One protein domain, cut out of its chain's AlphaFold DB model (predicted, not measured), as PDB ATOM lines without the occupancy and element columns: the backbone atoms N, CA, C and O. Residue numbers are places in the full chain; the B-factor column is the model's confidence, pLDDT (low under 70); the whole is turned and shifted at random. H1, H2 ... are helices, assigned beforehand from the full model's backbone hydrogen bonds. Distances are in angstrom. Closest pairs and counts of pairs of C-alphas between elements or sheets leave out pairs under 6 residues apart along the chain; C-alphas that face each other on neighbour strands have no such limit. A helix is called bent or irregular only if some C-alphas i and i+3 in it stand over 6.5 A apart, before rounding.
ATOM      1  N   PHE A   2      37.062  16.595 -31.902       89.44
ATOM      2  CA  PHE A   2      37.184  16.908 -33.344       89.44
ATOM      3  C   PHE A   2      38.340  16.215 -34.083       89.44
ATOM      4  O   PHE A   2      38.117  15.663 -35.151       89.44
ATOM      5  N   VAL A   3      39.552  16.182 -33.516       92.88
ATOM      6  CA  VAL A   3      40.711  15.536 -34.170       92.88
ATOM      7  C   VAL A   3      40.482  14.036 -34.380       92.88
ATOM      8  O   VAL A   3      40.819  13.511 -35.431       92.88
ATOM      9  N   GLY A   4      39.857  13.356 -33.412       95.12
ATOM     10  CA  GLY A   4      39.512  11.937 -33.540       95.12
ATOM     11  C   GLY A   4      38.454  11.688 -34.617       95.12
ATOM     12  O   GLY A   4      38.634  10.804 -35.447       95.12
ATOM     13  N   LEU A   5      37.394  12.507 -34.653       95.69
ATOM     14  CA  LEU A   5      36.343  12.418 -35.672       95.69
ATOM     15  C   LEU A   5      36.903  12.644 -37.085       95.69
ATOM     16  O   LEU A   5      36.727  11.800 -37.959       95.69
ATOM     17  N   PHE A   6      37.614  13.753 -37.307       93.25
ATOM     18  CA  PHE A   6      38.195  14.060 -38.619       93.25
ATOM     19  C   PHE A   6      39.312  13.086 -39.004       93.25
ATOM     20  O   PHE A   6      39.433  12.740 -40.176       93.25
ATOM     21  N   GLY A   7      40.081  12.590 -38.030       95.19
ATOM     22  CA  GLY A   7      41.067  11.534 -38.251       95.19
ATOM     23  C   GLY A   7      40.424  10.231 -38.729       95.19
ATOM     24  O   GLY A   7      40.920   9.616 -39.668       95.19
ATOM     25  N   MET A   8      39.286   9.840 -38.147       95.56
ATOM     26  CA  MET A   8      38.540   8.658 -38.586       95.56
ATOM     27  C   MET A   8      37.950   8.842 -39.990       95.56
ATOM     28  O   MET A   8      38.105   7.950 -40.818       95.56
ATOM     29  N   ILE A   9      37.359  10.005 -40.292       94.62
ATOM     30  CA  ILE A   9      36.852  10.321 -41.642       94.62
ATOM     31  C   ILE A   9      37.982  10.228 -42.679       94.62
ATOM     32  O   ILE A   9      37.811   9.601 -43.723       94.62
ATOM     33  N   ALA A  10      39.153  10.799 -42.381       93.12
ATOM     34  CA  ALA A  10      40.316  10.717 -43.262       93.12
ATOM     35  C   ALA A  10      40.809   9.270 -43.437       93.12
ATOM     36  O   ALA A  10      41.101   8.861 -44.558       93.12
ATOM     37  N   SER A  11      40.856   8.484 -42.356       94.88
ATOM     38  CA  SER A  11      41.260   7.071 -42.390       94.88
ATOM     39  C   SER A  11      40.331   6.223 -43.264       94.88
ATOM     40  O   SER A  11      40.805   5.474 -44.115       94.88
ATOM     41  N   VAL A  12      39.011   6.394 -43.121       94.44
ATOM     42  CA  VAL A  12      38.006   5.717 -43.961       94.44
ATOM     43  C   VAL A  12      38.116   6.157 -45.424       94.44
ATOM     44  O   VAL A  12      37.961   5.347 -46.329       94.44
ATOM     45  N   GLY A  13      38.434   7.425 -45.689       92.44
ATOM     46  CA  GLY A  13      38.727   7.876 -47.051       92.44
ATOM     47  C   GLY A  13      39.956   7.173 -47.638       92.44
ATOM     48  O   GLY A  13      39.899   6.642 -48.747       92.44
ATOM     49  N   LEU A  14      41.051   7.129 -46.872       93.75
ATOM     50  CA  LEU A  14      42.322   6.523 -47.272       93.75
ATOM     51  C   LEU A  14      42.261   4.998 -47.406       93.75
ATOM     52  O   LEU A  14      43.030   4.446 -48.192       93.75
ATOM     53  N   SER A  15      41.369   4.302 -46.694       93.62
ATOM     54  CA  SER A  15      41.238   2.845 -46.821       93.62
ATOM     55  C   SER A  15      40.802   2.415 -48.225       93.62
ATOM     56  O   SER A  15      41.168   1.327 -48.656       93.62
ATOM     57  N   ASN A  16      40.151   3.292 -49.000       90.94
ATOM     58  CA  ASN A  16      39.876   3.047 -50.421       90.94
ATOM     59  C   ASN A  16      41.150   2.910 -51.271       90.94
ATOM     60  O   ASN A  16      41.098   2.365 -52.365       90.94
ATOM     61  N   LEU A  17      42.316   3.361 -50.799       92.62
ATOM     62  CA  LEU A  17      43.578   3.121 -51.506       92.62
ATOM     63  C   LEU A  17      44.047   1.664 -51.390       92.62
ATOM     64  O   LEU A  17      44.925   1.258 -52.143       92.62
ATOM     65  N   GLN A  18      43.463   0.862 -50.491       91.94
ATOM     66  CA  GLN A  18      43.823  -0.552 -50.326       91.94
ATOM     67  C   GLN A  18      43.424  -1.414 -51.531       91.94
ATOM     68  O   GLN A  18      44.061  -2.433 -51.779       91.94
ATOM     69  N   ILE A  19      42.405  -1.006 -52.293       90.88
ATOM     70  CA  ILE A  19      41.987  -1.685 -53.531       90.88
ATOM     71  C   ILE A  19      42.777  -1.215 -54.765       90.88
ATOM     72  O   ILE A  19      42.619  -1.774 -55.848       90.88
ATOM     73  N   VAL A  20      43.619  -0.188 -54.622       92.25
ATOM     74  CA  VAL A  20      44.475   0.351 -55.687       92.25
ATOM     75  C   VAL A  20      45.851  -0.313 -55.607       92.25
ATOM     76  O   VAL A  20      46.382  -0.551 -54.522       92.25
ATOM     77  N   LEU A 104      39.397  -0.267 -60.172       88.50
ATOM     78  CA  LEU A 104      38.098  -0.203 -60.853       88.50
ATOM     79  C   LEU A 104      37.421  -1.572 -60.947       88.50
ATOM     80  O   LEU A 104      36.206  -1.653 -60.857       88.50
ATOM     81  N   GLU A 105      38.193  -2.652 -61.072       89.44
ATOM     82  CA  GLU A 105      37.634  -4.011 -61.111       89.44
ATOM     83  C   GLU A 105      37.059  -4.456 -59.762       89.44
ATOM     84  O   GLU A 105      36.092  -5.212 -59.731       89.44
ATOM     85  N   ALA A 106      37.640  -4.001 -58.646       85.44
ATOM     86  CA  ALA A 106      37.078  -4.253 -57.321       85.44
ATOM     87  C   ALA A 106      35.742  -3.511 -57.170       85.44
ATOM     88  O   ALA A 106      34.743  -4.115 -56.797       85.44
ATOM     89  N   TRP A 107      35.703  -2.243 -57.592       83.38
ATOM     90  CA  TRP A 107      34.471  -1.454 -57.636       83.38
ATOM     91  C   TRP A 107      33.391  -2.070 -58.529       83.38
ATOM     92  O   TRP A 107      32.232  -2.111 -58.132       83.38
ATOM     93  N   GLU A 108      33.749  -2.558 -59.717       85.94
ATOM     94  CA  GLU A 108      32.799  -3.191 -60.641       85.94
ATOM     95  C   GLU A 108      32.182  -4.472 -60.048       85.94
ATOM     96  O   GLU A 108      31.027  -4.763 -60.338       85.94
ATOM     97  N   LYS A 109      32.911  -5.216 -59.203       83.69
ATOM     98  CA  LYS A 109      32.390  -6.406 -58.507       83.69
ATOM     99  C   LYS A 109      31.493  -6.039 -57.328       83.69
ATOM    100  O   LYS A 109      30.384  -6.559 -57.220       83.69
ATOM    101  N   ASP A 110      31.960  -5.123 -56.485       80.81
ATOM    102  CA  ASP A 110      31.278  -4.745 -55.245       80.81
ATOM    103  C   ASP A 110      30.015  -3.902 -55.501       80.81
ATOM    104  O   ASP A 110      29.122  -3.854 -54.662       80.81
ATOM    105  N   ALA A 111      29.909  -3.249 -56.663       79.56
ATOM    106  CA  ALA A 111      28.760  -2.416 -57.025       79.56
ATOM    107  C   ALA A 111      27.609  -3.180 -57.716       79.56
ATOM    108  O   ALA A 111      26.686  -2.543 -58.226       79.56
ATOM    109  N   THR A 112      27.649  -4.517 -57.768       85.06
ATOM    110  CA  THR A 112      26.582  -5.334 -58.379       85.06
ATOM    111  C   THR A 112      25.434  -5.602 -57.408       85.06
ATOM    112  O   THR A 112      25.663  -5.803 -56.222       85.06
ATOM    113  N   GLU A 113      24.192  -5.647 -57.907       82.88
ATOM    114  CA  GLU A 113      22.991  -5.928 -57.091       82.88
ATOM    115  C   GLU A 113      23.118  -7.246 -56.311       82.88
ATOM    116  O   GLU A 113      22.762  -7.335 -55.143       82.88
ATOM    117  N   GLU A 114      23.699  -8.263 -56.944       83.81
ATOM    118  CA  GLU A 114      23.956  -9.569 -56.336       83.81
ATOM    119  C   GLU A 114      24.943  -9.463 -55.160       83.81
ATOM    120  O   GLU A 114      24.701 -10.052 -54.108       83.81
ATOM    121  N   ALA A 115      26.005  -8.660 -55.300       83.25
ATOM    122  CA  ALA A 115      26.956  -8.403 -54.220       83.25
ATOM    123  C   ALA A 115      26.323  -7.621 -53.057       83.25
ATOM    124  O   ALA A 115      26.663  -7.874 -51.901       83.25
ATOM    125  N   TRP A 116      25.386  -6.707 -53.339       81.00
ATOM    126  CA  TRP A 116      24.623  -6.004 -52.300       81.00
ATOM    127  C   TRP A 116      23.728  -6.961 -51.510       81.00
ATOM    128  O   TRP A 116      23.768  -6.945 -50.280       81.00
ATOM    129  N   ILE A 117      22.983  -7.830 -52.201       85.12
ATOM    130  CA  ILE A 117      22.113  -8.831 -51.568       85.12
ATOM    131  C   ILE A 117      22.942  -9.797 -50.704       85.12
ATOM    132  O   ILE A 117      22.615 -10.020 -49.539       85.12
ATOM    133  N   GLU A 118      24.058 -10.318 -51.225       85.62
ATOM    134  CA  GLU A 118      24.954 -11.204 -50.467       85.62
ATOM    135  C   GLU A 118      25.560 -10.493 -49.241       85.62
ATOM    136  O   GLU A 118      25.680 -11.081 -48.161       85.62
ATOM    137  N   ALA A 119      25.927  -9.214 -49.378       83.12
ATOM    138  CA  ALA A 119      26.444  -8.419 -48.271       83.12
ATOM    139  C   ALA A 119      25.396  -8.218 -47.165       83.12
ATOM    140  O   ALA A 119      25.736  -8.364 -45.988       83.12
ATOM    141  N   GLU A 120      24.138  -7.940 -47.519       84.75
ATOM    142  CA  GLU A 120      23.034  -7.813 -46.560       84.75
ATOM    143  C   GLU A 120      22.759  -9.126 -45.823       84.75
ATOM    144  O   GLU A 120      22.653  -9.129 -44.593       84.75
ATOM    145  N   GLU A 121      22.714 -10.250 -46.543       86.25
ATOM    146  CA  GLU A 121      22.543 -11.577 -45.940       86.25
ATOM    147  C   GLU A 121      23.685 -11.903 -44.973       86.25
ATOM    148  O   GLU A 121      23.462 -12.362 -43.846       86.25
ATOM    149  N   ARG A 122      24.924 -11.608 -45.380       82.69
ATOM    150  CA  ARG A 122      26.107 -11.814 -44.545       82.69
ATOM    151  C   ARG A 122      26.086 -10.926 -43.304       82.69
ATOM    152  O   ARG A 122      26.445 -11.405 -42.231       82.69
ATOM    153  N   TRP A 123      25.672  -9.664 -43.422       80.75
ATOM    154  CA  TRP A 123      25.547  -8.744 -42.286       80.75
ATOM    155  C   TRP A 123      24.433  -9.147 -41.327       80.75
ATOM    156  O   TRP A 123      24.651  -9.114 -40.118       80.75
ATOM    157  N   ALA A 124      23.288  -9.594 -41.842       85.12
ATOM    158  CA  ALA A 124      22.198 -10.122 -41.026       85.12
ATOM    159  C   ALA A 124      22.612 -11.383 -40.242       85.12
ATOM    160  O   ALA A 124      22.085 -11.640 -39.161       85.12
ATOM    161  N   ALA A 125      23.568 -12.155 -40.771       84.88
ATOM    162  CA  ALA A 125      24.110 -13.351 -40.133       84.88
ATOM    163  C   ALA A 125      25.276 -13.085 -39.156       84.88
ATOM    164  O   ALA A 125      25.645 -13.998 -38.408       84.88
ATOM    165  N   MET A 126      25.872 -11.884 -39.139       81.44
ATOM    166  CA  MET A 126      26.980 -11.578 -38.225       81.44
ATOM    167  C   MET A 126      26.477 -11.412 -36.790       81.44
ATOM    168  O   MET A 126      25.472 -10.751 -36.527       81.44
ATOM    169  N   LYS A 127      27.203 -11.998 -35.833       78.62
ATOM    170  CA  LYS A 127      26.907 -11.798 -34.412       78.62
ATOM    171  C   LYS A 127      27.350 -10.404 -33.989       78.62
ATOM    172  O   LYS A 127      28.403  -9.919 -34.401       78.62
ATOM    173  N   GLU A 128      26.551  -9.775 -33.134       68.44
ATOM    174  CA  GLU A 128      26.833  -8.448 -32.593       68.44
ATOM    175  C   GLU A 128      28.230  -8.433 -31.937       68.44
ATOM    176  O   GLU A 128      28.482  -9.153 -30.969       68.44
ATOM    177  N   GLY A 129      29.160  -7.660 -32.507       66.94
ATOM    178  CA  GLY A 129      30.550  -7.558 -32.040       66.94
ATOM    179  C   GLY A 129      31.616  -8.191 -32.945       66.94
ATOM    180  O   GLY A 129      32.800  -7.943 -32.722       66.94
ATOM    181  N   GLU A 130      31.242  -8.939 -33.986       65.81
ATOM    182  CA  GLU A 130      32.178  -9.364 -35.036       65.81
ATOM    183  C   GLU A 130      32.293  -8.245 -36.086       65.81
ATOM    184  O   GLU A 130      31.403  -8.052 -36.912       65.81
ATOM    185  N   MET A 131      33.367  -7.450 -36.031       61.94
ATOM    186  CA  MET A 131      33.678  -6.452 -37.064       61.94
ATOM    187  C   MET A 131      34.836  -6.928 -37.946       61.94
ATOM    188  O   MET A 131      35.755  -7.586 -37.457       61.94
ATOM    189  N   ARG A 132      34.743  -6.609 -39.246       56.88
ATOM    190  CA  ARG A 132      35.759  -6.881 -40.278       56.88
ATOM    191  C   ARG A 132      37.117  -6.273 -39.940       56.88
ATOM    192  O   ARG A 132      37.135  -5.142 -39.410       56.88
TER     193      ARG A 132
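This is residues 2 to 20 and 104 to 132 of the 132 residues of an uncharacterized protein of Desulfobacterales bacterium (UniProt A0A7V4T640). The printed part is an open, flat V of helices: the long helix H1 makes one arm, H3 makes the other, and the short helix H2 lies at the corner between them. The middle is empty, and after H3 the last residues, 126 to 132, fold back over the opening of the V. The printed part has 48 residues with three named helices, in the order H1, H2, H3, and no named strand; the class is all helix. It is only just loose, close to extended, with a radius of gyration of the C-alphas of 14.1 A, and spans 37 by 32 by 14 A.

H1, residues 2 to 19, and H2, residues 104 to 110, are close but not clearly touching, with the C-alphas of Ile 19 and Ala 106 closest at 6.7 A. Their lines are about perpendicular, at 76 degrees. H2 and H3, residues 113 to 125, are also close but not clearly touching, with the C-alphas of Lys 109 and Ala 115 closest at 7.2 A. They run the same way at a steep tilt of 54 degrees. H1 and H3 are apart. Every O i to N i+4 pair is within hydrogen-bond range in H2 and H3, against 10 of 14 in H1.

H1 begins at C-alpha 2 (37.184, 16.908, -33.344) and is 27.9 A long from first to last C-alpha. It is neither bent nor irregular, but only just: C-alphas 16 and 19 are 6.0 A apart. H2 measures 9.9 A from C-alpha 104 (38.098, -0.203, -60.853). H3 measures 18.5 A and ends at C-alpha 125 (24.110, -13.351, -40.133).

The C-alphas farthest apart, of Phe 2 and Glu 114, are 37.5 A apart. Residues 21 to 103 are not printed, and C-alphas 20 and 104 are 8.2 A apart across the cut. The link from H2 to H3 is tight. Mean pLDDT of the printed part is 85.5; residues 128 to 132 are under 70.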